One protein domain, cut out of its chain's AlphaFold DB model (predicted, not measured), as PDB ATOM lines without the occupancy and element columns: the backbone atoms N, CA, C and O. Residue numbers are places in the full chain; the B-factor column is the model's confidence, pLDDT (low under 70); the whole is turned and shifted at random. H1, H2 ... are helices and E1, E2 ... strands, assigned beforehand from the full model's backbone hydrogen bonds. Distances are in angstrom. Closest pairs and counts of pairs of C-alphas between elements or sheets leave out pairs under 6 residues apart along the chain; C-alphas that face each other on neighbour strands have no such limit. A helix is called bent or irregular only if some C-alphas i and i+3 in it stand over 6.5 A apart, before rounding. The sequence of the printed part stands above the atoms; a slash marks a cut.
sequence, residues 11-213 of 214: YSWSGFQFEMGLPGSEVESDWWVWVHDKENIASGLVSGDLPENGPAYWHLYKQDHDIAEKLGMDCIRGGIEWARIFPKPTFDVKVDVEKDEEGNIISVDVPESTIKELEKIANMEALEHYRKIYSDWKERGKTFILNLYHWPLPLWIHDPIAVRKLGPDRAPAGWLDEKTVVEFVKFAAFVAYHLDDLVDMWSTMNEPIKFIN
ATOM      1  N   TYR A  11     142.782 150.208 226.785       98.81
ATOM      2  CA  TYR A  11     141.564 150.993 226.661       98.81
ATOM      3  C   TYR A  11     141.886 152.479 226.484       98.81
ATOM      4  O   TYR A  11     143.025 152.924 226.652       98.81
ATOM      5  N   SER A  12     140.849 153.237 226.140       98.81
ATOM      6  CA  SER A  12     140.896 154.689 226.022       98.81
ATOM      7  C   SER A  12     139.886 155.316 226.970       98.81
ATOM      8  O   SER A  12     138.799 154.770 227.153       98.81
ATOM      9  N   TRP A  13     140.211 156.485 227.509       98.81
ATOM     10  CA  TRP A  13     139.284 157.301 228.290       98.81
ATOM     11  C   TRP A  13     139.380 158.784 227.896       98.81
ATOM     12  O   TRP A  13     140.253 159.195 227.121       98.81
ATOM     13  N   SER A  14     138.420 159.574 228.374       98.50
ATOM     14  CA  SER A  14     138.317 161.026 228.193       98.50
ATOM     15  C   SER A  14     138.058 161.685 229.544       98.50
ATOM     16  O   SER A  14     137.477 161.047 230.425       98.50
ATOM     17  N   GLY A  15     138.496 162.929 229.733       98.50
ATOM     18  CA  GLY A  15     138.383 163.574 231.036       98.50
ATOM     19  C   GLY A  15     136.925 163.759 231.446       98.50
ATOM     20  O   GLY A  15     136.479 163.184 232.436       98.50
ATOM     21  N   PHE A  16     136.143 164.448 230.614       98.62
ATOM     22  CA  PHE A  16     134.728 164.734 230.887       98.62
ATOM     23  C   PHE A  16     133.859 163.511 231.203       98.62
ATOM     24  O   PHE A  16     132.979 163.595 232.055       98.62
ATOM     25  N   GLN A  17     134.083 162.375 230.531       98.69
ATOM     26  CA  GLN A  17     133.228 161.195 230.707       98.69
ATOM     27  C   GLN A  17     133.618 160.337 231.917       98.69
ATOM     28  O   GLN A  17     132.797 159.539 232.367       98.69
ATOM     29  N   PHE A  18     134.854 160.453 232.418       98.81
ATOM     30  CA  PHE A  18     135.382 159.527 233.425       98.81
ATOM     31  C   PHE A  18     135.833 160.193 234.720       98.81
ATOM     32  O   PHE A  18     135.698 159.594 235.784       98.81
ATOM     33  N   GLU A  19     136.393 161.398 234.670       98.81
ATOM     34  CA  GLU A  19     137.028 162.003 235.843       98.81
ATOM     35  C   GLU A  19     136.029 162.292 236.962       98.81
ATOM     36  O   GLU A  19     136.316 162.030 238.131       98.81
ATOM     37  N   MET A  20     134.868 162.822 236.589       98.81
ATOM     38  CA  MET A  20     133.851 163.304 237.512       98.81
ATOM     39  C   MET A  20     133.015 162.160 238.109       98.81
ATOM     40  O   MET A  20     132.925 161.073 237.537       98.81
ATOM     41  N   GLY A  21     132.445 162.383 239.298       98.44
ATOM     42  CA  GLY A  21     131.669 161.368 240.033       98.44
ATOM     43  C   GLY A  21     131.736 161.471 241.562       98.44
ATOM     44  O   GLY A  21     130.923 160.878 242.268       98.44
ATOM     45  N   LEU A  22     132.720 162.206 242.092       98.50
ATOM     46  CA  LEU A  22     132.866 162.490 243.524       98.50
ATOM     47  C   LEU A  22     133.242 163.966 243.745       98.50
ATOM     48  O   LEU A  22     133.923 164.540 242.887       98.50
ATOM     49  N   PRO A  23     132.862 164.565 244.894       98.50
ATOM     50  CA  PRO A  23     133.142 165.970 245.182       98.50
ATOM     51  C   PRO A  23     134.628 166.321 245.077       98.50
ATOM     52  O   PRO A  23     135.470 165.589 245.595       98.50
ATOM     53  N   GLY A  24     134.941 167.456 244.451       96.88
ATOM     54  CA  GLY A  24     136.310 167.930 244.219       96.88
ATOM     55  C   GLY A  24     136.866 167.592 242.833       96.88
ATOM     56  O   GLY A  24     138.015 167.920 242.543       96.88
ATOM     57  N   SER A  25     136.067 166.954 241.974       98.25
ATOM     58  CA  SER A  25     136.424 166.668 240.578       98.25
ATOM     59  C   SER A  25     135.638 167.497 239.569       98.25
ATOM     60  O   SER A  25     135.910 167.402 238.382       98.25
ATOM     61  N   GLU A  26     134.695 168.329 239.986       98.06
ATOM     62  CA  GLU A  26     133.895 169.153 239.083       98.06
ATOM     63  C   GLU A  26     134.783 170.147 238.312       98.06
ATOM     64  O   GLU A  26     135.767 170.674 238.839       98.06
ATOM     65  N   VAL A  27     134.463 170.392 237.040       97.81
ATOM     66  CA  VAL A  27     135.145 171.390 236.205       97.81
ATOM     67  C   VAL A  27     134.139 172.063 235.286       97.81
ATOM     68  O   VAL A  27     133.365 171.399 234.600       97.81
ATOM     69  N   GLU A  28     134.169 173.393 235.253       97.69
ATOM     70  CA  GLU A  28     133.376 174.152 234.295       97.69
ATOM     71  C   GLU A  28     134.004 174.100 232.900       97.69
ATOM     72  O   GLU A  28     135.191 174.363 232.707       97.69
ATOM     73  N   SER A  29     133.172 173.799 231.913       98.75
ATOM     74  CA  SER A  29     133.481 173.787 230.487       98.75
ATOM     75  C   SER A  29     132.217 174.113 229.697       98.75
ATOM     76  O   SER A  29     131.111 174.139 230.252       98.75
ATOM     77  N   ASP A  30     132.360 174.341 228.396       98.56
ATOM     78  CA  ASP A  30     131.215 174.462 227.492       98.56
ATOM     79  C   ASP A  30     130.266 173.257 227.606       98.56
ATOM     80  O   ASP A  30     129.062 173.430 227.790       98.56
ATOM     81  N   TRP A  31     130.807 172.038 227.603       98.62
ATOM     82  CA  TRP A  31     130.053 170.800 227.757       98.62
ATOM     83  C   TRP A  31     129.396 170.672 229.128       98.62
ATOM     84  O   TRP A  31     128.254 170.220 229.196       98.62
ATOM     85  N   TRP A  32     130.058 171.109 230.205       98.75
ATOM     86  CA  TRP A  32     129.451 171.153 231.536       98.75
ATOM     87  C   TRP A  32     128.199 172.030 231.527       98.75
ATOM     88  O   TRP A  32     127.118 171.567 231.889       98.75
ATOM     89  N   VAL A  33     128.302 173.273 231.049       98.69
ATOM     90  CA  VAL A  33     127.147 174.183 230.981       98.69
ATOM     91  C   VAL A  33     126.077 173.645 230.031       98.69
ATOM     92  O   VAL A  33     124.888 173.741 230.328       98.69
ATOM     93  N   TRP A  34     126.479 173.031 228.917       98.69
ATOM     94  CA  TRP A  34     125.562 172.477 227.928       98.69
ATOM     95  C   TRP A  34     124.677 171.362 228.490       98.69
ATOM     96  O   TRP A  34     123.467 171.375 228.254       98.69
ATOM     97  N   VAL A  35     125.245 170.416 229.244       98.69
ATOM     98  CA  VAL A  35     124.474 169.294 229.812       98.69
ATOM     99  C   VAL A  35     123.648 169.696 231.037       98.69
ATOM    100  O   VAL A  35     122.644 169.051 231.324       98.69
ATOM    101  N   HIS A  36     124.012 170.794 231.708       98.75
ATOM    102  CA  HIS A  36     123.264 171.366 232.834       98.75
ATOM    103  C   HIS A  36     122.176 172.373 232.419       98.75
ATOM    104  O   HIS A  36     121.362 172.788 233.252       98.75
ATOM    105  N   ASP A  37     122.150 172.803 231.156       98.75
ATOM    106  CA  ASP A  37     121.192 173.796 230.679       98.75
ATOM    107  C   ASP A  37     119.754 173.264 230.741       98.75
ATOM    108  O   ASP A  37     119.398 172.238 230.157       98.75
ATOM    109  N   LYS A  38     118.883 174.011 231.425       98.56
ATOM    110  CA  LYS A  38     117.489 173.604 231.647       98.56
ATOM    111  C   LYS A  38     116.703 173.495 230.343       98.56
ATOM    112  O   LYS A  38     115.821 172.646 230.253       98.56
ATOM    113  N   GLU A  39     116.993 174.344 229.353       98.38
ATOM    114  CA  GLU A  39     116.338 174.278 228.040       98.38
ATOM    115  C   GLU A  39     116.780 173.018 227.276       98.38
ATOM    116  O   GLU A  39     115.936 172.324 226.705       98.38
ATOM    117  N   ASN A  40     118.071 172.670 227.317       98.50
ATOM    118  CA  ASN A  40     118.593 171.434 226.720       98.50
ATOM    119  C   ASN A  40     117.972 170.180 227.334       98.50
ATOM    120  O   ASN A  40     117.561 169.279 226.603       98.50
ATOM    121  N   ILE A  41     117.855 170.141 228.663       98.62
ATOM    122  CA  ILE A  41     117.228 169.020 229.370       98.62
ATOM    123  C   ILE A  41     115.736 168.948 229.021       98.62
ATOM    124  O   ILE A  41     115.236 167.899 228.628       98.62
ATOM    125  N   ALA A  42     115.012 170.069 229.114       98.38
ATOM    126  CA  ALA A  42     113.569 170.096 228.867       98.38
ATOM    127  C   ALA A  42     113.194 169.768 227.411       98.38
ATOM    128  O   ALA A  42     112.123 169.217 227.165       98.38
ATOM    129  N   SER A  43     114.060 170.107 226.451       98.31
ATOM    130  CA  SER A  43     113.868 169.781 225.031       98.31
ATOM    131  C   SER A  43     114.258 168.345 224.665       98.31
ATOM    132  O   SER A  43     113.944 167.904 223.562       98.31
ATOM    133  N   GLY A  44     114.915 167.609 225.569       98.00
ATOM    134  CA  GLY A  44     115.427 166.263 225.310       98.00
ATOM    135  C   GLY A  44     116.661 166.231 224.401       98.00
ATOM    136  O   GLY A  44     116.975 165.180 223.847       98.00
ATOM    137  N   LEU A  45     117.350 167.367 224.225       98.06
ATOM    138  CA  LEU A  45     118.593 167.441 223.449       98.06
ATOM    139  C   LEU A  45     119.761 166.756 224.174       98.06
ATOM    140  O   LEU A  45     120.661 166.214 223.537       98.06
ATOM    141  N   VAL A  46     119.726 166.768 225.507       98.56
ATOM    142  CA  VAL A  46     120.616 166.008 226.395       98.56
ATOM    143  C   VAL A  46     119.765 165.128 227.315       98.56
ATOM    144  O   VAL A  46     118.589 165.423 227.533       98.56
ATOM    145  N   SER A  47     120.331 164.041 227.851       98.44
ATOM    146  CA  SER A  47     119.557 163.055 228.628       98.44
ATOM    147  C   SER A  47     119.063 163.578 229.980       98.44
ATOM    148  O   SER A  47     118.086 163.057 230.513       98.44
ATOM    149  N   GLY A  48     119.732 164.595 230.529       98.19
ATOM    150  CA  GLY A  48     119.553 165.042 231.909       98.19
ATOM    151  C   GLY A  48     120.428 164.294 232.919       98.19
ATOM    152  O   GLY A  48     120.441 164.681 234.085       98.19
ATOM    153  N   ASP A  49     121.180 163.273 232.489       98.62
ATOM    154  CA  ASP A  49     122.259 162.709 233.300       98.62
ATOM    155  C   ASP A  49     123.405 163.718 233.389       98.62
ATOM    156  O   ASP A  49     123.735 164.388 232.406       98.62
ATOM    157  N   LEU A  50     124.020 163.811 234.566       98.69
ATOM    158  CA  LEU A  50     125.055 164.801 234.846       98.69
ATOM    159  C   LEU A  50     126.407 164.118 235.099       98.69
ATOM    160  O   LEU A  50     126.449 163.094 235.793       98.69
ATOM    161  N   PRO A  51     127.510 164.649 234.539       98.56
ATOM    162  CA  PRO A  51     128.811 163.986 234.544       98.56
ATOM    163  C   PRO A  51     129.441 163.887 235.945       98.56
ATOM    164  O   PRO A  51     130.228 162.981 236.201       98.56
ATOM    165  N   GLU A  52     129.059 164.745 236.890       98.62
ATOM    166  CA  GLU A  52     129.438 164.663 238.305       98.62
ATOM    167  C   GLU A  52     128.809 163.497 239.069       98.62
ATOM    168  O   GLU A  52     129.198 163.243 240.205       98.62
ATOM    169  N   ASN A  53     127.924 162.732 238.424       98.62
ATOM    170  CA  ASN A  53     127.470 161.418 238.888       98.62
ATOM    171  C   ASN A  53     128.176 160.259 238.151       98.62
ATOM    172  O   ASN A  53     127.685 159.129 238.155       98.62
ATOM    173  N   GLY A  54     129.291 160.547 237.471       98.62
ATOM    174  CA  GLY A  54     130.091 159.597 236.703       98.62
ATOM    175  C   GLY A  54     130.931 158.626 237.550       98.62
ATOM    176  O   GLY A  54     130.699 158.454 238.748       98.62
ATOM    177  N   PRO A  55     131.922 157.950 236.936       98.69
ATOM    178  CA  PRO A  55     132.672 156.868 237.578       98.69
ATOM    179  C   PRO A  55     133.782 157.339 238.534       98.69
ATOM    180  O   PRO A  55     134.403 156.507 239.190       98.69
ATOM    181  N   ALA A  56     134.026 158.648 238.651       98.75
ATOM    182  CA  ALA A  56     134.978 159.248 239.588       98.75
ATOM    183  C   ALA A  56     136.446 158.818 239.403       98.75
ATOM    184  O   ALA A  56     137.201 158.727 240.380       98.75
ATOM    185  N   TYR A  57     136.886 158.606 238.159       98.88
ATOM    186  CA  TYR A  57     138.264 158.223 237.829       98.88
ATOM    187  C   TYR A  57     139.298 159.201 238.405       98.88
ATOM    188  O   TYR A  57     140.373 158.779 238.822       98.88
ATOM    189  N   TRP A  58     138.956 160.489 238.548       98.81
ATOM    190  CA  TRP A  58     139.826 161.488 239.182       98.81
ATOM    191  C   TRP A  58     140.295 161.065 240.580       98.81
ATOM    192  O   TRP A  58     141.424 161.345 240.974       98.81
ATOM    193  N   HIS A  59     139.451 160.342 241.314       98.81
ATOM    194  CA  HIS A  59     139.740 159.845 242.657       98.81
ATOM    195  C   HIS A  59     140.136 158.366 242.666       98.81
ATOM    196  O   HIS A  59     140.888 157.930 243.537       98.81
ATOM    197  N   LEU A  60     139.603 157.586 241.722       98.81
ATOM    198  CA  LEU A  60     139.653 156.124 241.739       98.81
ATOM    199  C   LEU A  60     140.606 155.516 240.700       98.81
ATOM    200  O   LEU A  60     140.713 154.293 240.646       98.81
ATOM    201  N   TYR A  61     141.359 156.331 239.950       98.88
ATOM    202  CA  TYR A  61     142.261 155.882 238.878       98.88
ATOM    203  C   TYR A  61     143.162 154.706 239.270       98.88
ATOM    204  O   TYR A  61     143.350 153.788 238.483       98.88
ATOM    205  N   LYS A  62     143.678 154.677 240.507       98.88
ATOM    206  CA  LYS A  62     144.530 153.580 240.987       98.88
ATOM    207  C   LYS A  62     143.800 152.232 240.994       98.88
ATOM    208  O   LYS A  62     144.394 151.215 240.647       98.88
ATOM    209  N   GLN A  63     142.521 152.220 241.372       98.81
ATOM    210  CA  GLN A  63     141.697 151.007 241.371       98.81
ATOM    211  C   GLN A  63     141.409 150.549 239.938       98.81
ATOM    212  O   GLN A  63     141.500 149.358 239.645       98.81
ATOM    213  N   ASP A  64     141.143 151.491 239.037       98.88
ATOM    214  CA  ASP A  64     140.900 151.187 237.627       98.88
ATOM    215  C   ASP A  64     142.173 150.692 236.924       98.88
ATOM    216  O   ASP A  64     142.125 149.718 236.171       98.88
ATOM    217  N   HIS A  65     143.341 151.259 237.245       98.88
ATOM    218  CA  HIS A  65     144.637 150.751 236.792       98.88
ATOM    219  C   HIS A  65     144.929 149.342 237.320       98.88
ATOM    220  O   HIS A  65     145.411 148.499 236.564       98.88
ATOM    221  N   ASP A  66     144.602 149.051 238.587       98.88
ATOM    222  CA  ASP A  66     144.731 147.701 239.147       98.88
ATOM    223  C   ASP A  66     143.857 146.692 238.388       98.88
ATOM    224  O   ASP A  66     144.256 145.541 238.191       98.88
ATOM    225  N   ILE A  67     142.657 147.099 237.962       98.88
ATOM    226  CA  ILE A  67     141.766 146.267 237.146       98.88
ATOM    227  C   ILE A  67     142.364 146.070 235.749       98.88
ATOM    228  O   ILE A  67     142.483 144.928 235.304       98.88
ATOM    229  N   ALA A  68     142.782 147.144 235.075       98.81
ATOM    230  CA  ALA A  68     143.373 147.083 233.739       98.81
ATOM    231  C   ALA A  68     144.613 146.173 233.702       98.81
ATOM    232  O   ALA A  68     144.736 145.304 232.836       98.81
ATOM    233  N   GLU A  69     145.494 146.296 234.696       98.69
ATOM    234  CA  GLU A  69     146.677 145.449 234.828       98.69
ATOM    235  C   GLU A  69     146.311 143.972 235.043       98.69
ATOM    236  O   GLU A  69     146.889 143.094 234.396       98.69
ATOM    237  N   LYS A  70     145.306 143.673 235.880       98.75
ATOM    238  CA  LYS A  70     144.802 142.299 236.082       98.75
ATOM    239  C   LYS A  70     144.180 141.697 234.824       98.75
ATOM    240  O   LYS A  70     144.225 140.481 234.653       98.75
ATOM    241  N   LEU A  71     143.614 142.527 233.948       98.69
ATOM    242  CA  LEU A  71     143.094 142.111 232.643       98.69
ATOM    243  C   LEU A  71     144.201 141.910 231.595       98.69
ATOM    244  O   LEU A  71     143.908 141.498 230.474       98.69
ATOM    245  N   GLY A  72     145.464 142.155 231.953       98.62
ATOM    246  CA  GLY A  72     146.611 141.994 231.065       98.62
ATOM    247  C   GLY A  72     146.793 143.147 230.083       98.62
ATOM    248  O   GLY A  72     147.461 142.960 229.068       98.62
ATOM    249  N   MET A  73     146.205 144.316 230.358       98.81
ATOM    250  CA  MET A  73     146.419 145.509 229.541       98.81
ATOM    251  C   MET A  73     147.830 146.064 229.754       98.81
ATOM    252  O   MET A  73     148.381 146.034 230.861       98.81
ATOM    253  N   ASP A  74     148.415 146.576 228.677       98.75
ATOM    254  CA  ASP A  74     149.754 147.158 228.651       98.75
ATOM    255  C   ASP A  74     149.803 148.576 228.074       98.75
ATOM    256  O   ASP A  74     150.846 149.227 228.140       98.75
ATOM    257  N   CYS A  75     148.667 149.088 227.596       98.88
ATOM    258  CA  CYS A  75     148.546 150.435 227.065       98.88
ATOM    259  C   CYS A  75     147.265 151.122 227.548       98.88
ATOM    260  O   CYS A  75     146.203 150.504 227.630       98.88
ATOM    261  N   ILE A  76     147.359 152.416 227.841       98.94
ATOM    262  CA  ILE A  76     146.205 153.289 228.066       98.94
ATOM    263  C   ILE A  76     146.352 154.510 227.174       98.94
ATOM    264  O   ILE A  76     147.420 155.118 227.127       98.94
ATOM    265  N   ARG A  77     145.259 154.915 226.523       98.94
ATOM    266  CA  ARG A  77     145.139 156.253 225.943       98.94
ATOM    267  C   ARG A  77     144.269 157.127 226.841       98.94
ATOM    268  O   ARG A  77     143.055 156.934 226.898       98.94
ATOM    269  N   GLY A  78     144.880 158.091 227.519       98.75
ATOM    270  CA  GLY A  78     144.195 159.024 228.413       98.75
ATOM    271  C   GLY A  78     143.981 160.407 227.810       98.75
ATOM    272  O   GLY A  78     144.516 160.723 226.745       98.75
ATOM    273  N   GLY A  79     143.178 161.224 228.490       98.69
ATOM    274  CA  GLY A  79     142.924 162.617 228.128       98.69
ATOM    275  C   GLY A  79     143.399 163.588 229.204       98.69
ATOM    276  O   GLY A  79     143.528 163.211 230.360       98.69
ATOM    277  N   ILE A  80     143.618 164.840 228.816       98.88
ATOM    278  CA  ILE A  80     143.864 165.970 229.717       98.88
ATOM    279  C   ILE A  80     142.875 167.087 229.378       98.88
ATOM    280  O   ILE A  80     142.702 167.428 228.212       98.88
ATOM    281  N   GLU A  81     142.195 167.642 230.379       98.81
ATOM    282  CA  GLU A  81     141.158 168.652 230.158       98.81
ATOM    283  C   GLU A  81     141.757 170.058 230.096       98.81
ATOM    284  O   GLU A  81     142.249 170.589 231.097       98.81
ATOM    285  N   TRP A  82     141.652 170.707 228.933       98.81
ATOM    286  CA  TRP A  82     142.089 172.095 228.758       98.81
ATOM    287  C   TRP A  82     141.404 173.026 229.769       98.81
ATOM    288  O   TRP A  82     142.068 173.833 230.420       98.81
ATOM    289  N   ALA A  83     140.100 172.840 229.990       98.56
ATOM    290  CA  ALA A  83     139.325 173.608 230.962       98.56
ATOM    291  C   ALA A  83     139.843 173.478 232.408       98.56
ATOM    292  O   ALA A  83     139.750 174.435 233.177       98.56
ATOM    293  N   ARG A  84     140.446 172.335 232.777       98.75
ATOM    294  CA  ARG A  84     141.091 172.174 234.089       98.75
ATOM    295  C   ARG A  84     142.428 172.882 234.169       98.75
ATOM    296  O   ARG A  84     142.696 173.515 235.185       98.75
ATOM    297  N   ILE A  85     143.270 172.736 233.143       98.88
ATOM    298  CA  ILE A  85     144.632 173.288 233.145       98.88
ATOM    299  C   ILE A  85     144.599 174.812 233.056       98.88
ATOM    300  O   ILE A  85     145.295 175.481 233.817       98.88
ATOM    301  N   PHE A  86     143.751 175.367 232.193       98.81
ATOM    302  CA  PHE A  86     143.570 176.807 232.037       98.81
ATOM    303  C   PHE A  86     142.109 177.198 232.294       98.81
ATOM    304  O   PHE A  86     141.359 177.465 231.353       98.81
ATOM    305  N   PRO A  87     141.687 177.297 233.568       98.25
ATOM    306  CA  PRO A  87     140.338 177.750 233.910       98.25
ATOM    307  C   PRO A  87     140.152 179.260 233.681       98.25
ATOM    308  O   PRO A  87     139.039 179.775 233.753       98.25
ATOM    309  N   LYS A  88     141.245 179.991 233.420       97.94
ATOM    310  CA  LYS A  88     141.267 181.429 233.136       97.94
ATOM    311  C   LYS A  88     141.865 181.699 231.751       97.94
ATOM    312  O   LYS A  88     142.699 180.909 231.308       97.94
ATOM    313  N   PRO A  89     141.497 182.823 231.108       98.38
ATOM    314  CA  PRO A  89     141.999 183.165 229.785       98.38
ATOM    315  C   PRO A  89     143.521 183.282 229.706       98.38
ATOM    316  O   PRO A  89     144.150 183.881 230.577       98.38
ATOM    317  N   THR A  90     144.090 182.787 228.605       98.44
ATOM    318  CA  THR A  90     145.528 182.859 228.287       98.44
ATOM    319  C   THR A  90     145.858 183.884 227.185       98.44
ATOM    320  O   THR A  90     147.008 183.995 226.754       98.44
ATOM    321  N   PHE A  91     144.873 184.685 226.755       97.81
ATOM    322  CA  PHE A  91     144.985 185.642 225.639       97.81
ATOM    323  C   PHE A  91     146.080 186.711 225.815       97.81
ATOM    324  O   PHE A  91     146.638 187.217 224.830       97.81
ATOM    325  N   ASP A  92     146.377 187.081 227.062       97.75
ATOM    326  CA  ASP A  92     147.348 188.133 227.376       97.75
ATOM    327  C   ASP A  92     148.797 187.650 227.277       97.75
ATOM    328  O   ASP A  92     149.692 188.456 227.024       97.75
ATOM    329  N   VAL A  93     149.022 186.339 227.382       97.00
ATOM    330  CA  VAL A  93     150.338 185.725 227.195       97.00
ATOM    331  C   VAL A  93     150.607 185.617 225.697       97.00
ATOM    332  O   VAL A  93     149.919 184.879 224.992       97.00
ATOM    333  N   LYS A  94     151.556 186.396 225.176       94.94
ATOM    334  CA  LYS A  94     151.827 186.457 223.733       94.94
ATOM    335  C   LYS A  94     152.753 185.328 223.286       94.94
ATOM    336  O   LYS A  94     153.614 184.870 224.030       94.94
ATOM    337  N   VAL A  95     152.526 184.893 222.055       95.19
ATOM    338  CA  VAL A  95     153.315 183.902 221.317       95.19
ATOM    339  C   VAL A  95     153.500 184.426 219.904       95.19
ATOM    340  O   VAL A  95     152.658 185.195 219.425       95.19
ATOM    341  N   ASP A  96     154.576 184.012 219.252       92.62
ATOM    342  CA  ASP A  96     154.812 184.376 217.863       92.62
ATOM    343  C   ASP A  96     153.968 183.466 216.974       92.62
ATOM    344  O   ASP A  96     154.012 182.247 217.108       92.62
ATOM    345  N   VAL A  97     153.145 184.059 216.106       92.31
ATOM    346  CA  VAL A  97     152.237 183.345 215.198       92.31
ATOM    347  C   VAL A  97     152.587 183.744 213.774       92.31
ATOM    348  O   VAL A  97     152.431 184.909 213.403       92.31
ATOM    349  N   GLU A  98     153.022 182.784 212.967       92.31
ATOM    350  CA  GLU A  98     153.250 182.990 211.539       92.31
ATOM    351  C   GLU A  98     152.011 182.575 210.745       92.31
ATOM    352  O   GLU A  98     151.418 181.520 210.992       92.31
ATOM    353  N   LYS A  99     151.630 183.408 209.772       91.69
ATOM    354  CA  LYS A  99     150.501 183.169 208.868       91.69
ATOM    355  C   LYS A  99     150.940 183.209 207.403       91.69
ATOM    356  O   LYS A  99     151.875 183.940 207.078       91.69
ATOM    357  N   ASP A 100     150.270 182.441 206.543       90.31
ATOM    358  CA  ASP A 100     150.431 182.531 205.082       90.31
ATOM    359  C   ASP A 100     149.693 183.750 204.496       90.31
ATOM    360  O   ASP A 100     149.087 184.549 205.216       90.31
ATOM    361  N   GLU A 101     149.779 183.919 203.172       91.31
ATOM    362  CA  GLU A 101     149.110 185.006 202.446       91.31
ATOM    363  C   GLU A 101     147.577 184.890 202.512       91.31
ATOM    364  O   GLU A 101     146.872 185.900 202.440       91.31
ATOM    365  N   GLU A 102     147.058 183.675 202.699       88.56
ATOM    366  CA  GLU A 102     145.642 183.365 202.883       88.56
ATOM    367  C   GLU A 102     145.157 183.545 204.337       88.56
ATOM    368  O   GLU A 102     143.955 183.466 204.598       88.56
ATOM    369  N   GLY A 103     146.062 183.837 205.276       84.06
ATOM    370  CA  GLY A 103     145.765 184.084 206.687       84.06
ATOM    371  C   GLY A 103     145.732 182.836 207.579       84.06
ATOM    372  O   GLY A 103     145.434 182.971 208.775       84.06
ATOM    373  N   ASN A 104     146.069 181.657 207.050       85.56
ATOM    374  CA  ASN A 104     146.162 180.411 207.807       85.56
ATOM    375  C   ASN A 104     147.408 180.414 208.693       85.56
ATOM    376  O   ASN A 104     148.478 180.849 208.279       85.56
ATOM    377  N   ILE A 105     147.286 179.882 209.909       86.00
ATOM    378  CA  ILE A 105     148.410 179.734 210.838       86.00
ATOM    379  C   ILE A 105     149.339 178.620 210.334       86.00
ATOM    380  O   ILE A 105     148.915 177.469 210.232       86.00
ATOM    381  N   ILE A 106     150.603 178.954 210.051       89.12
ATOM    382  CA  ILE A 106     151.629 177.996 209.601       89.12
ATOM    383  C   ILE A 106     152.478 177.512 210.778       89.12
ATOM    384  O   ILE A 106     152.819 176.332 210.860       89.12
ATOM    385  N   SER A 107     152.833 178.419 211.689       87.00
ATOM    386  CA  SER A 107     153.660 178.105 212.850       87.00
ATOM    387  C   SER A 107     153.257 178.964 214.049       87.00
ATOM    388  O   SER A 107     152.722 180.066 213.903       87.00
ATOM    389  N   VAL A 108     153.477 178.424 215.246       88.06
ATOM    390  CA  VAL A 108     153.353 179.164 216.503       88.06
ATOM    391  C   VAL A 108     154.550 178.794 217.365       88.06
ATOM    392  O   VAL A 108     154.733 177.613 217.665       88.06
ATOM    393  N   ASP A 109     155.347 179.783 217.757       92.62
ATOM    394  CA  ASP A 109     156.478 179.576 218.659       92.62
ATOM    395  C   ASP A 109     156.078 179.876 220.105       92.62
ATOM    396  O   ASP A 109     155.496 180.919 220.421       92.62
ATOM    397  N   VAL A 110     156.387 178.934 220.996       96.19
ATOM    398  CA  VAL A 110     156.084 179.025 222.426       96.19
ATOM    399  C   VAL A 110     157.384 178.808 223.200       96.19
ATOM    400  O   VAL A 110     157.685 177.678 223.599       96.19
ATOM    401  N   PRO A 111     158.184 179.866 223.414       96.25
ATOM    402  CA  PRO A 111     159.463 179.730 224.092       96.25
ATOM    403  C   PRO A 111     159.271 179.372 225.569       96.25
ATOM    404  O   PRO A 111     158.230 179.636 226.178       96.25
ATOM    405  N   GLU A 112     160.315 178.820 226.187       96.12
ATOM    406  CA  GLU A 112     160.289 178.413 227.597       96.12
ATOM    407  C   GLU A 112     159.883 179.561 228.539       96.12
ATOM    408  O   GLU A 112     159.138 179.344 229.494       96.12
ATOM    409  N   SER A 113     160.295 180.801 228.251       97.00
ATOM    410  CA  SER A 113     159.864 181.976 229.018       97.00
ATOM    411  C   SER A 113     158.342 182.135 229.034       97.00
ATOM    412  O   SER A 113     157.774 182.453 230.076       97.00
ATOM    413  N   THR A 114     157.684 181.857 227.908       97.88
ATOM    414  CA  THR A 114     156.226 181.898 227.781       97.88
ATOM    415  C   THR A 114     155.578 180.750 228.549       97.88
ATOM    416  O   THR A 114     154.569 180.961 229.217       97.88
ATOM    417  N   ILE A 115     156.187 179.559 228.561       98.38
ATOM    418  CA  ILE A 115     155.732 178.450 229.416       98.38
ATOM    419  C   ILE A 115     155.731 178.867 230.894       98.38
ATOM    420  O   ILE A 115     154.732 178.667 231.585       98.38
ATOM    421  N   LYS A 116     156.789 179.539 231.369       97.88
ATOM    422  CA  LYS A 116     156.860 180.065 232.747       97.88
ATOM    423  C   LYS A 116     155.844 181.167 233.042       97.88
ATOM    424  O   LYS A 116     155.494 181.390 234.200       97.88
ATOM    425  N   GLU A 117     155.367 181.885 232.033       98.19
ATOM    426  CA  GLU A 117     154.250 182.820 232.195       98.19
ATOM    427  C   GLU A 117     152.910 182.092 232.286       98.19
ATOM    428  O   GLU A 117     152.102 182.428 233.153       98.19
ATOM    429  N   LEU A 118     152.708 181.057 231.466       98.56
ATOM    430  CA  LEU A 118     151.523 180.200 231.517       98.56
ATOM    431  C   LEU A 118     151.400 179.470 232.865       98.56
ATOM    432  O   LEU A 118     150.300 179.401 233.405       98.56
ATOM    433  N   GLU A 119     152.505 179.018 233.469       98.50
ATOM    434  CA  GLU A 119     152.516 178.404 234.813       98.50
ATOM    435  C   GLU A 119     151.873 179.305 235.885       98.50
ATOM    436  O   GLU A 119     151.241 178.811 236.816       98.50
ATOM    437  N   LYS A 120     151.981 180.637 235.757       98.06
ATOM    438  CA  LYS A 120     151.433 181.595 236.740       98.06
ATOM    439  C   LYS A 120     149.906 181.674 236.719       98.06
ATOM    440  O   LYS A 120     149.313 182.166 237.679       98.06
ATOM    441  N   ILE A 121     149.284 181.258 235.618       97.56
ATOM    442  CA  ILE A 121     147.829 181.309 235.412       97.56
ATOM    443  C   ILE A 121     147.199 179.918 235.296       97.56
ATOM    444  O   ILE A 121     145.986 179.792 235.469       97.56
ATOM    445  N   ALA A 122     148.013 178.894 235.035       98.62
ATOM    446  CA  ALA A 122     147.598 177.506 235.015       98.62
ATOM    447  C   ALA A 122     147.153 177.030 236.403       98.62
ATOM    448  O   ALA A 122     147.660 177.454 237.445       98.62
ATOM    449  N   ASN A 123     146.237 176.069 236.416       98.69
ATOM    450  CA  ASN A 123     145.964 175.276 237.600       98.69
ATOM    451  C   ASN A 123     147.046 174.196 237.751       98.69
ATOM    452  O   ASN A 123     146.895 173.064 237.283       98.69
ATOM    453  N   MET A 124     148.145 174.555 238.413       98.69
ATOM    454  CA  MET A 124     149.256 173.628 238.647       98.69
ATOM    455  C   MET A 124     148.861 172.447 239.542       98.69
ATOM    456  O   MET A 124     149.419 171.367 239.393       98.69
ATOM    457  N   GLU A 125     147.869 172.595 240.425       98.69
ATOM    458  CA  GLU A 125     147.370 171.475 241.231       98.69
ATOM    459  C   GLU A 125     146.695 170.409 240.356       98.69
ATOM    460  O   GLU A 125     146.960 169.217 240.525       98.69
ATOM    461  N   ALA A 126     145.892 170.824 239.370       98.69
ATOM    462  CA  ALA A 126     145.303 169.904 238.399       98.69
ATOM    463  C   ALA A 126     146.374 169.222 237.534       98.69
ATOM    464  O   ALA A 126     146.289 168.016 237.305       98.69
ATOM    465  N   LEU A 127     147.398 169.964 237.093       98.88
ATOM    466  CA  LEU A 127     148.525 169.398 236.344       98.88
ATOM    467  C   LEU A 127     149.267 168.331 237.161       98.88
ATOM    468  O   LEU A 127     149.500 167.228 236.670       98.88
ATOM    469  N   GLU A 128     149.593 168.626 238.420       98.88
ATOM    470  CA  GLU A 128     150.255 167.672 239.315       98.88
ATOM    471  C   GLU A 128     149.375 166.457 239.617       98.88
ATOM    472  O   GLU A 128     149.871 165.341 239.779       98.88
ATOM    473  N   HIS A 129     148.054 166.631 239.667       98.88
ATOM    474  CA  HIS A 129     147.142 165.502 239.810       98.88
ATOM    475  C   HIS A 129     147.129 164.609 238.569       98.88
ATOM    476  O   HIS A 129     147.229 163.391 238.699       98.88
ATOM    477  N   TYR A 130     147.122 165.189 237.368       98.94
ATOM    478  CA  TYR A 130     147.318 164.423 236.136       98.94
ATOM    479  C   TYR A 130     148.655 163.678 236.126       98.94
ATOM    480  O   TYR A 130     148.674 162.493 235.794       98.94
ATOM    481  N   ARG A 131     149.752 164.310 236.577       98.88
ATOM    482  CA  ARG A 131     151.041 163.619 236.756       98.88
ATOM    483  C   ARG A 131     150.891 162.401 237.665       98.88
ATOM    484  O   ARG A 131     151.334 161.326 237.287       98.88
ATOM    485  N   LYS A 132     150.204 162.512 238.809       98.94
ATOM    486  CA  LYS A 132     149.952 161.361 239.704       98.94
ATOM    487  C   LYS A 132     149.156 160.243 239.030       98.94
ATOM    488  O   LYS A 132     149.477 159.075 239.243       98.94
ATOM    489  N   ILE A 133     148.134 160.585 238.242       98.94
ATOM    490  CA  ILE A 133     147.344 159.606 237.484       98.94
ATOM    491  C   ILE A 133     148.255 158.869 236.500       98.94
ATOM    492  O   ILE A 133     148.341 157.645 236.532       98.94
ATOM    493  N   TYR A 134     148.967 159.598 235.644       98.88
ATOM    494  CA  TYR A 134     149.767 158.988 234.581       98.88
ATOM    495  C   TYR A 134     150.966 158.221 235.139       98.88
ATOM    496  O   TYR A 134     151.235 157.105 234.693       98.88
ATOM    497  N   SER A 135     151.627 158.759 236.168       98.94
ATOM    498  CA  SER A 135     152.716 158.081 236.871       98.94
ATOM    499  C   SER A 135     152.272 156.751 237.467       98.94
ATOM    500  O   SER A 135     152.988 155.772 237.296       98.94
ATOM    501  N   ASP A 136     151.084 156.651 238.081       98.94
ATOM    502  CA  ASP A 136     150.613 155.373 238.645       98.94
ATOM    503  C   ASP A 136     150.513 154.262 237.585       98.94
ATOM    504  O   ASP A 136     150.775 153.100 237.890       98.94
ATOM    505  N   TRP A 137     150.191 154.601 236.331       98.88
ATOM    506  CA  TRP A 137     150.215 153.641 235.226       98.88
ATOM    507  C   TRP A 137     151.631 153.403 234.679       98.88
ATOM    508  O   TRP A 137     152.035 152.257 234.467       98.88
ATOM    509  N   LYS A 138     152.417 154.468 234.482       98.81
ATOM    510  CA  LYS A 138     153.790 154.391 233.950       98.81
ATOM    511  C   LYS A 138     154.741 153.624 234.869       98.81
ATOM    512  O   LYS A 138     155.546 152.833 234.378       98.81
ATOM    513  N   GLU A 139     154.615 153.780 236.184       98.75
ATOM    514  CA  GLU A 139     155.418 153.082 237.198       98.75
ATOM    515  C   GLU A 139     155.204 151.559 237.184       98.75
ATOM    516  O   GLU A 139     156.077 150.806 237.614       98.75
ATOM    517  N   ARG A 140     154.097 151.078 236.599       98.69
ATOM    518  CA  ARG A 140     153.834 149.646 236.352       98.69
ATOM    519  C   ARG A 140     154.547 149.116 235.097       98.69
ATOM    520  O   ARG A 140     154.314 147.981 234.679       98.69
ATOM    521  N   GLY A 141     155.395 149.930 234.464       98.62
ATOM    522  CA  GLY A 141     156.140 149.580 233.253       98.62
ATOM    523  C   GLY A 141     155.263 149.487 232.004       98.62
ATOM    524  O   GLY A 141     155.508 148.633 231.151       98.62
ATOM    525  N   LYS A 142     154.212 150.312 231.921       98.75
ATOM    526  CA  LYS A 142     153.199 150.280 230.856       98.75
ATOM    527  C   LYS A 142     153.318 151.475 229.908       98.75
ATOM    528  O   LYS A 142     153.997 152.463 230.207       98.75
ATOM    529  N   THR A 143     152.644 151.381 228.765       98.94
ATOM    530  CA  THR A 143     152.577 152.445 227.762       98.94
ATOM    531  C   THR A 143     151.408 153.389 228.035       98.94
ATOM    532  O   THR A 143     150.300 152.951 228.349       98.94
ATOM    533  N   PHE A 144     151.641 154.687 227.886       98.94
ATOM    534  CA  PHE A 144     150.640 155.734 227.988       98.94
ATOM    535  C   PHE A 144     150.654 156.623 226.743       98.94
ATOM    536  O   PHE A 144     151.686 157.167 226.346       98.94
ATOM    537  N   ILE A 145     149.483 156.779 226.136       98.94
ATOM    538  CA  ILE A 145     149.237 157.677 225.012       98.94
ATOM    539  C   ILE A 145     148.417 158.853 225.540       98.94
ATOM    540  O   ILE A 145     147.307 158.648 226.036       98.94
ATOM    541  N   LEU A 146     148.918 160.080 225.414       98.94
ATOM    542  CA  LEU A 146     148.194 161.265 225.869       98.94
ATOM    543  C   LEU A 146     147.483 161.955 224.705       98.94
ATOM    544  O   LEU A 146     148.096 162.323 223.703       98.94
ATOM    545  N   ASN A 147     146.172 162.139 224.852       98.88
ATOM    546  CA  ASN A 147     145.348 162.929 223.950       98.88
ATOM    547  C   ASN A 147     145.037 164.302 224.545       98.88
ATOM    548  O   ASN A 147     144.410 164.386 225.601       98.88
ATOM    549  N   LEU A 148     145.419 165.361 223.834       98.81
ATOM    550  CA  LEU A 148     145.325 166.734 224.332       98.81
ATOM    551  C   LEU A 148     143.893 167.272 224.364       98.81
ATOM    552  O   LEU A 148     143.566 168.061 225.238       98.81
ATOM    553  N   TYR A 149     143.031 166.865 223.433       98.62
ATOM    554  CA  TYR A 149     141.682 167.422 223.344       98.62
ATOM    555  C   TYR A 149     140.623 166.357 223.077       98.62
ATOM    556  O   TYR A 149     140.732 165.569 222.134       98.62
ATOM    557  N   HIS A 150     139.585 166.330 223.914       98.31
ATOM    558  CA  HIS A 150     138.465 165.394 223.800       98.31
ATOM    559  C   HIS A 150     137.110 166.085 223.992       98.31
ATOM    560  O   HIS A 150     136.248 165.553 224.679       98.31
ATOM    561  N   TRP A 151     136.940 167.229 223.320       97.25
ATOM    562  CA  TRP A 151     135.698 167.997 223.134       97.25
ATOM    563  C   TRP A 151     135.430 169.167 224.089       97.25
ATOM    564  O   TRP A 151     135.171 170.243 223.557       97.25
ATOM    565  N   PRO A 152     135.493 169.053 225.429       98.31
ATOM    566  CA  PRO A 152     135.297 170.220 226.274       98.31
ATOM    567  C   PRO A 152     136.324 171.316 226.015       98.31
ATOM    568  O   PRO A 152     137.533 171.081 225.945       98.31
ATOM    569  N   LEU A 153     135.814 172.534 225.916       98.69
ATOM    570  CA  LEU A 153     136.576 173.766 225.859       98.69
ATOM    571  C   LEU A 153     136.386 174.538 227.170       98.69
ATOM    572  O   LEU A 153     135.315 174.478 227.785       98.69
ATOM    573  N   PRO A 154     137.401 175.301 227.612       98.75
ATOM    574  CA  PRO A 154     137.203 176.267 228.684       98.75
ATOM    575  C   PRO A 154     136.049 177.227 228.348       98.75
ATOM    576  O   PRO A 154     135.933 177.675 227.208       98.75
ATOM    577  N   LEU A 155     135.232 177.621 229.331       98.31
ATOM    578  CA  LEU A 155     134.101 178.533 229.075       98.31
ATOM    579  C   LEU A 155     134.518 179.895 228.502       98.31
ATOM    580  O   LEU A 155     133.764 180.533 227.772       98.31
ATOM    581  N   TRP A 156     135.738 180.345 228.803       98.50
ATOM    582  CA  TRP A 156     136.283 181.579 228.239       98.50
ATOM    583  C   TRP A 156     136.705 181.450 226.763       98.50
ATOM    584  O   TRP A 156     136.909 182.471 226.108       98.50
ATOM    585  N   ILE A 157     136.819 180.222 226.245       98.62
ATOM    586  CA  ILE A 157     136.987 179.912 224.818       98.62
ATOM    587  C   ILE A 157     135.620 179.755 224.141       98.62
ATOM    588  O   ILE A 157     135.420 180.246 223.029       98.62
ATOM    589  N   HIS A 158     134.671 179.082 224.797       98.62
ATOM    590  CA  HIS A 158     133.362 178.787 224.225       98.62
ATOM    591  C   HIS A 158     132.237 178.914 225.258       98.62
ATOM    592  O   HIS A 158     132.197 178.170 226.234       98.62
ATOM    593  N   ASP A 159     131.284 179.814 225.001       98.56
ATOM    594  CA  ASP A 159     130.000 179.865 225.706       98.56
ATOM    595  C   ASP A 159     128.897 179.365 224.758       98.56
ATOM    596  O   ASP A 159     128.347 180.145 223.969       98.56
ATOM    597  N   PRO A 160     128.545 178.071 224.806       98.19
ATOM    598  CA  PRO A 160     127.641 177.477 223.828       98.19
ATOM    599  C   PRO A 160     126.205 177.995 223.971       98.19
ATOM    600  O   PRO A 160     125.442 178.017 223.001       98.19
ATOM    601  N   ILE A 161     125.815 178.441 225.170       98.38
ATOM    602  CA  ILE A 161     124.476 178.976 225.420       98.38
ATOM    603  C   ILE A 161     124.367 180.381 224.837       98.38
ATOM    604  O   ILE A 161     123.383 180.689 224.154       98.38
ATOM    605  N   ALA A 162     125.379 181.224 225.050       98.25
ATOM    606  CA  ALA A 162     125.430 182.549 224.450       98.25
ATOM    607  C   ALA A 162     125.559 182.470 222.924       98.25
ATOM    608  O   ALA A 162     124.815 183.167 222.237       98.25
ATOM    609  N   VAL A 163     126.395 181.579 222.379       98.19
ATOM    610  CA  VAL A 163     126.493 181.353 220.925       98.19
ATOM    611  C   VAL A 163     125.141 180.939 220.344       98.19
ATOM    612  O   VAL A 163     124.702 181.521 219.354       98.19
ATOM    613  N   ARG A 164     124.415 180.009 220.979       97.56
ATOM    614  CA  ARG A 164     123.077 179.600 220.514       97.56
ATOM    615  C   ARG A 164     122.069 180.754 220.528       97.56
ATOM    616  O   ARG A 164     121.236 180.847 219.630       97.56
ATOM    617  N   LYS A 165     122.107 181.616 221.551       97.44
ATOM    618  CA  LYS A 165     121.120 182.697 221.749       97.44
ATOM    619  C   LYS A 165     121.446 183.971 220.968       97.44
ATOM    620  O   LYS A 165     120.537 184.666 220.516       97.44
ATOM    621  N   LEU A 166     122.726 184.300 220.840       97.88
ATOM    622  CA  LEU A 166     123.219 185.568 220.303       97.88
ATOM    623  C   LEU A 166     123.939 185.393 218.959       97.88
ATOM    624  O   LEU A 166     124.163 186.381 218.263       97.88
ATOM    625  N   GLY A 167     124.257 184.175 218.543       96.94
ATOM    626  CA  GLY A 167     125.103 183.917 217.382       96.94
ATOM    627  C   GLY A 167     126.601 184.038 217.702       96.94
ATOM    628  O   GLY A 167     126.975 184.644 218.710       96.94
ATOM    629  N   PRO A 168     127.463 183.471 216.838       96.69
ATOM    630  CA  PRO A 168     128.894 183.318 217.105       96.69
ATOM    631  C   PRO A 168     129.654 184.650 217.176       96.69
ATOM    632  O   PRO A 168     130.607 184.762 217.931       96.69
ATOM    633  N   ASP A 169     129.194 185.697 216.488       96.31
ATOM    634  CA  ASP A 169     129.885 186.999 216.467       96.31
ATOM    635  C   ASP A 169     129.751 187.798 217.780       96.31
ATOM    636  O   ASP A 169     130.345 188.867 217.932       96.31
ATOM    637  N   ARG A 170     128.915 187.335 218.718       96.81
ATOM    638  CA  ARG A 170     128.562 188.057 219.956       96.81
ATOM    639  C   ARG A 170     128.886 187.279 221.234       96.81
ATOM    640  O   ARG A 170     128.477 187.709 222.311       96.81
ATOM    641  N   ALA A 171     129.594 186.159 221.124       97.50
ATOM    642  CA  ALA A 171     129.967 185.301 222.243       97.50
ATOM    643  C   ALA A 171     131.301 184.585 221.959       97.50
ATOM    644  O   ALA A 171     131.674 184.462 220.794       97.50
ATOM    645  N   PRO A 172     132.021 184.088 222.983       98.00
ATOM    646  CA  PRO A 172     133.140 183.170 222.774       98.00
ATOM    647  C   PRO A 172     132.663 181.948 221.984       98.00
ATOM    648  O   PRO A 172     131.799 181.209 222.456       98.00
ATOM    649  N   ALA A 173     133.176 181.771 220.767       97.75
ATOM    650  CA  ALA A 173     132.596 180.873 219.765       97.75
ATOM    651  C   ALA A 173     133.387 179.571 219.550       97.75
ATOM    652  O   ALA A 173     133.163 178.859 218.567       97.75
ATOM    653  N   GLY A 174     134.325 179.254 220.448       97.50
ATOM    654  CA  GLY A 174     135.148 178.054 220.351       97.50
ATOM    655  C   GLY A 174     135.917 177.997 219.034       97.50
ATOM    656  O   GLY A 174     136.567 178.964 218.639       97.50
ATOM    657  N   TRP A 175     135.825 176.872 218.329       96.31
ATOM    658  CA  TRP A 175     136.542 176.638 217.067       96.31
ATOM    659  C   TRP A 175     136.107 177.528 215.892       96.31
ATOM    660  O   TRP A 175     136.739 177.469 214.842       96.31
ATOM    661  N   LEU A 176     135.066 178.352 216.048       95.00
ATOM    662  CA  LEU A 176     134.711 179.377 215.059       95.00
ATOM    663  C   LEU A 176     135.613 180.624 215.146       95.00
ATOM    664  O   LEU A 176     135.620 181.422 214.212       95.00
ATOM    665  N   ASP A 177     136.366 180.798 216.239       94.31
ATOM    666  CA  ASP A 177     137.363 181.865 216.396       94.31
ATOM    667  C   ASP A 177     138.778 181.306 216.170       94.31
ATOM    668  O   ASP A 177     139.223 180.390 216.867       94.31
ATOM    669  N   GLU A 178     139.525 181.890 215.229       91.19
ATOM    670  CA  GLU A 178     140.925 181.528 214.962       91.19
ATOM    671  C   GLU A 178     141.823 181.665 216.197       91.19
ATOM    672  O   GLU A 178     142.812 180.939 216.328       91.19
ATOM    673  N   LYS A 179     141.493 182.564 217.136       94.12
ATOM    674  CA  LYS A 179     142.246 182.708 218.391       94.12
ATOM    675  C   LYS A 179     142.265 181.410 219.183       94.12
ATOM    676  O   LYS A 179     143.275 181.112 219.811       94.12
ATOM    677  N   THR A 180     141.202 180.609 219.112       96.62
ATOM    678  CA  THR A 180     141.132 179.306 219.781       96.62
ATOM    679  C   THR A 180     142.255 178.380 219.325       96.62
ATOM    680  O   THR A 180     142.806 177.654 220.147       96.62
ATOM    681  N   VAL A 181     142.668 178.452 218.055       95.19
ATOM    682  CA  VAL A 181     143.812 177.680 217.547       95.19
ATOM    683  C   VAL A 181     145.101 178.110 218.244       95.19
ATOM    684  O   VAL A 181     145.840 177.262 218.735       95.19
ATOM    685  N   VAL A 182     145.352 179.418 218.356       96.44
ATOM    686  CA  VAL A 182     146.552 179.954 219.025       96.44
ATOM    687  C   VAL A 182     146.577 179.566 220.505       96.44
ATOM    688  O   VAL A 182     147.605 179.114 221.012       96.44
ATOM    689  N   GLU A 183     145.447 179.693 221.201       98.31
ATOM    690  CA  GLU A 183     145.356 179.307 222.611       98.31
ATOM    691  C   GLU A 183     145.498 177.789 222.804       98.31
ATOM    692  O   GLU A 183     146.122 177.343 223.769       98.31
ATOM    693  N   PHE A 184     145.006 176.985 221.857       98.12
ATOM    694  CA  PHE A 184     145.208 175.541 221.873       98.12
ATOM    695  C   PHE A 184     146.682 175.167 221.674       98.12
ATOM    696  O   PHE A 184     147.165 174.252 222.338       98.12
ATOM    697  N   VAL A 185     147.433 175.888 220.830       97.62
ATOM    698  CA  VAL A 185     148.878 175.641 220.685       97.62
ATOM    699  C   VAL A 185     149.635 175.970 221.973       97.62
ATOM    700  O   VAL A 185     150.481 175.177 222.388       97.62
ATOM    701  N   LYS A 186     149.300 177.070 222.663       98.50
ATOM    702  CA  LYS A 186     149.868 177.368 223.994       98.50
ATOM    703  C   LYS A 186     149.618 176.223 224.968       98.50
ATOM    704  O   LYS A 186     150.537 175.790 225.658       98.50
ATOM    705  N   PHE A 187     148.386 175.715 225.001       98.75
ATOM    706  CA  PHE A 187     148.027 174.574 225.833       98.75
ATOM    707  C   PHE A 187     148.810 173.310 225.455       98.75
ATOM    708  O   PHE A 187     149.382 172.670 226.332       98.75
ATOM    709  N   ALA A 188     148.910 172.988 224.166       98.56
ATOM    710  CA  ALA A 188     149.662 171.833 223.687       98.56
ATOM    711  C   ALA A 188     151.151 171.913 224.066       98.56
ATOM    712  O   ALA A 188     151.695 170.950 224.605       98.56
ATOM    713  N   ALA A 189     151.789 173.067 223.848       98.31
ATOM    714  CA  ALA A 189     153.183 173.307 224.217       98.31
ATOM    715  C   ALA A 189     153.393 173.218 225.735       98.31
ATOM    716  O   ALA A 189     154.345 172.589 226.194       98.31
ATOM    717  N   PHE A 190     152.476 173.790 226.520       98.81
ATOM    718  CA  PHE A 190     152.499 173.710 227.977       98.81
ATOM    719  C   PHE A 190     152.421 172.267 228.478       98.81
ATOM    720  O   PHE A 190     153.226 171.868 229.318       98.81
ATOM    721  N   VAL A 191     151.490 171.470 227.953       98.81
ATOM    722  CA  VAL A 191     151.340 170.064 228.343       98.81
ATOM    723  C   VAL A 191     152.560 169.246 227.925       98.81
ATOM    724  O   VAL A 191     153.075 168.482 228.739       98.81
ATOM    725  N   ALA A 192     153.055 169.429 226.697       98.50
ATOM    726  CA  ALA A 192     154.249 168.743 226.215       98.50
ATOM    727  C   ALA A 192     155.471 169.054 227.091       98.50
ATOM    728  O   ALA A 192     156.123 168.132 227.565       98.50
ATOM    729  N   TYR A 193     155.725 170.331 227.400       98.56
ATOM    730  CA  TYR A 193     156.852 170.735 228.249       98.56
ATOM    731  C   TYR A 193     156.826 170.055 229.626       98.56
ATOM    732  O   TYR A 193     157.871 169.677 230.151       98.56
ATOM    733  N   HIS A 194     155.641 169.893 230.218       98.81
ATOM    734  CA  HIS A 194     155.515 169.390 231.584       98.81
ATOM    735  C   HIS A 194     155.346 167.881 231.701       98.81
ATOM    736  O   HIS A 194     155.582 167.369 232.791       98.81
ATOM    737  N   LEU A 195     154.864 167.187 230.667       98.75
ATOM    738  CA  LEU A 195     154.425 165.789 230.776       98.75
ATOM    739  C   LEU A 195     155.146 164.823 229.826       98.75
ATOM    740  O   LEU A 195     154.843 163.633 229.871       98.75
ATOM    741  N   ASP A 196     156.081 165.285 228.987       98.62
ATOM    742  CA  ASP A 196     156.802 164.427 228.026       98.62
ATOM    743  C   ASP A 196     157.506 163.232 228.684       98.62
ATOM    744  O   ASP A 196     157.518 162.135 228.134       98.62
ATOM    745  N   ASP A 197     157.980 163.385 229.923       98.69
ATOM    746  CA  ASP A 197     158.600 162.299 230.688       98.69
ATOM    747  C   ASP A 197     157.644 161.132 231.015       98.69
ATOM    748  O   ASP A 197     158.099 160.031 231.336       98.69
ATOM    749  N   LEU A 198     156.328 161.346 230.916       98.81
ATOM    750  CA  LEU A 198     155.282 160.364 231.216       98.81
ATOM    751  C   LEU A 198     154.544 159.846 229.972       98.81
ATOM    752  O   LEU A 198     153.694 158.961 230.104       98.81
ATOM    753  N   VAL A 199     154.832 160.367 228.777       98.81
ATOM    754  CA  VAL A 199     154.035 160.118 227.565       98.81
ATOM    755  C   VAL A 199     154.858 159.388 226.508       98.81
ATOM    756  O   VAL A 199     155.894 159.868 226.069       98.81
ATOM    757  N   ASP A 200     154.375 158.231 226.044       98.81
ATOM    758  CA  ASP A 200     155.055 157.473 224.983       98.81
ATOM    759  C   ASP A 200     154.602 157.896 223.579       98.81
ATOM    760  O   ASP A 200     155.348 157.762 222.609       98.81
ATOM    761  N   MET A 201     153.354 158.359 223.442       98.88
ATOM    762  CA  MET A 201     152.789 158.821 222.173       98.88
ATOM    763  C   MET A 201     151.769 159.937 222.397       98.88
ATOM    764  O   MET A 201     151.007 159.920 223.363       98.88
ATOM    765  N   TRP A 202     151.697 160.858 221.441       98.81
ATOM    766  CA  TRP A 202     150.808 162.014 221.488       98.81
ATOM    767  C   TRP A 202     149.667 161.899 220.475       98.81
ATOM    768  O   TRP A 202     149.849 161.444 219.345       98.81
ATOM    769  N   SER A 203     148.492 162.375 220.869       98.69
ATOM    770  CA  SER A 203     147.365 162.655 219.984       98.69
ATOM    771  C   SER A 203     146.906 164.090 220.229       98.69
ATOM    772  O   SER A 203     146.675 164.488 221.369       98.69
ATOM    773  N   THR A 204     146.797 164.895 219.175       97.75
ATOM    774  CA  THR A 204     146.382 166.297 219.321       97.75
ATOM    775  C   THR A 204     144.901 166.413 219.660       97.75
ATOM    776  O   THR A 204     144.523 167.232 220.487       97.75
ATOM    777  N   MET A 205     144.044 165.592 219.055       97.19
ATOM    778  CA  MET A 205     142.599 165.700 219.226       97.19
ATOM    779  C   MET A 205     141.863 164.398 218.924       97.19
ATOM    780  O   MET A 205     142.256 163.617 218.056       97.19
ATOM    781  N   ASN A 206     140.735 164.214 219.607       96.31
ATOM    782  CA  ASN A 206     139.813 163.109 219.407       96.31
ATOM    783  C   ASN A 206     138.666 163.481 218.457       96.31
ATOM    784  O   ASN A 206     137.929 164.428 218.718       96.31
ATOM    785  N   GLU A 207     138.476 162.676 217.410       94.25
ATOM    786  CA  GLU A 207     137.317 162.727 216.502       94.25
ATOM    787  C   GLU A 207     136.902 164.144 216.037       94.25
ATOM    788  O   GLU A 207     135.733 164.514 216.160       94.25
ATOM    789  N   PRO A 208     137.812 164.945 215.445       90.56
ATOM    790  CA  PRO A 208     137.509 166.331 215.087       90.56
ATOM    791  C   PRO A 208     136.331 166.497 214.124       90.56
ATOM    792  O   PRO A 208     135.534 167.422 214.237       90.56
ATOM    793  N   ILE A 209     136.155 165.535 213.222       84.06
ATOM    794  CA  ILE A 209     135.077 165.535 212.227       84.06
ATOM    795  C   ILE A 209     133.683 165.525 212.893       84.06
ATOM    796  O   ILE A 209     132.717 165.982 212.288       84.06
ATOM    797  N   LYS A 210     133.552 165.040 214.137       78.19
ATOM    798  CA  LYS A 210     132.258 164.940 214.832       78.19
ATOM    799  C   LYS A 210     131.701 166.275 215.314       78.19
ATOM    800  O   LYS A 210     130.486 166.392 215.370       78.19
ATOM    801  N   PHE A 211     132.548 167.252 215.635       71.19
ATOM    802  CA  PHE A 211     132.094 168.585 216.058       71.19
ATOM    803  C   PHE A 211     132.223 169.647 214.956       71.19
ATOM    804  O   PHE A 211     131.806 170.782 215.158       71.19
ATOM    805  N   ILE A 212     132.790 169.286 213.798       69.06
ATOM    806  CA  ILE A 212     132.881 170.157 212.614       69.06
ATOM    807  C   ILE A 212     131.732 169.885 211.627       69.06
ATOM    808  O   ILE A 212     131.377 170.763 210.842       69.06
ATOM    809  N   ASN A 213     131.130 168.691 211.651       57.88
ATOM    810  CA  ASN A 213     130.028 168.368 210.747       57.88
ATOM    811  C   ASN A 213     128.684 168.936 211.254       57.88
ATOM    812  O   ASN A 213     128.331 168.661 212.402       57.88
TER     813      ASN A 213
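Overview. This is residues 11 to 213 of the 214 residues of the protein "Beta-glucosidase" of Pyrococcus furiosus COM1 (UniProt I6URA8). A small parallel sheet, E1 E4 E5, has helices H7 and H9 over one face, and the long H9 runs to it from the small hairpin of E2 and E3. H4 lies side by side with H7, while away from the sheet H2 and H8 touch nearly at right angles, with H3 beyond H2. The 203 printed residues, with ten named helices and five named strands in the order H1 H2 H3 H4 E1 H5 E2 E3 H6 H7 E4 H8 H9 E5 H10, are mostly helix by class. The whole is compact, with a radius of gyration of the C-alphas of 17.7 A and spans of 51 by 47 by 31 A.

Arrangement. E4, residues 143 to 147, is the inner strand between E1, residues 75 to 79, and E5, residues 201 to 203. N 78 and O 145 are 2.9 A apart, and N 203 and O 146 2.9 A, within hydrogen-bond range. H7, residues 124 to 138, is on the sheet at a height of 11.2 A, over E1 and E4. H9, residues 178 to 198, is on the same face, making two layers, helices on one face of a sheet. Residues 195 to 198 of H9 touch H7 at a steep tilt of 49 degrees, closest at the C-alphas of Tyr 134 and Leu 198, 6.6 A. H4, residues 57 to 70, touches residues 133 to 137 of H7 at a shallow tilt of 8 degrees, the same way, closest at the C-alphas of Tyr 61 and Ile 133, 6.5 A. H5, residues 82 to 85, touches H7 at the C-alphas of Ile 85 and Ala 126, 6.3 A. H6, residues 112 to 118, touches H9 at the C-alphas of Ile 115 and Phe 190, 5.9 A. E2, residues 96 to 99, and E3, residues 105 to 109, form an antiparallel hairpin, with N 98 and O 107 at 2.9 A; the closest C-alphas of E3 and H9 are Val 108 and Val 185, 7.1 A. H2, residues 30 to 36, touches H8, residues 160 to 166, about perpendicular at 88 degrees, closest at the C-alphas of Asp 30 and Pro 160, 5.9 A. E4, H8, H9 and E5 form a strand-helix-strand unit, two parallel strands joined through helices, with a right-handed crossover. Every O i to N i+4 pair is within hydrogen-bond range in H2, H3, residues 38 to 43, H6 and H8, against 8 of 10 in H4, 10 of 11 in H7 and 14 of 17 in H9.

Along the chain. H1, residues 15 to 18, only grazes the sheet and begins at C-alpha 15 (138.383, 163.574, 231.036). H9 measures 30.3 A, with a kink of 41 degrees near residue 192, and starts at C-alpha 178 (140.925, 181.528, 214.962). H7 measures 20.3 A, H4 17.3 A, E1 13.5 A and E4 13.3 A. H4 and H9 are irregular: C-alphas 59 and 62 are 8.1 A apart, and 194 and 197 7.8 A. H10, residues 209 to 212, touches no helix and ends at C-alpha 212 (132.881, 170.157, 212.614).

Size, cuts and confidence. The two C-alphas farthest apart are those of Lys 70 and Glu 101, 54.5 A. The printed part has no cut; the links H1 to H2, H3 to H4, E4 to H8 and H8 to H9 are long. The mean pLDDT of the printed part is 96.9, and residues 212 to 213 are under 70.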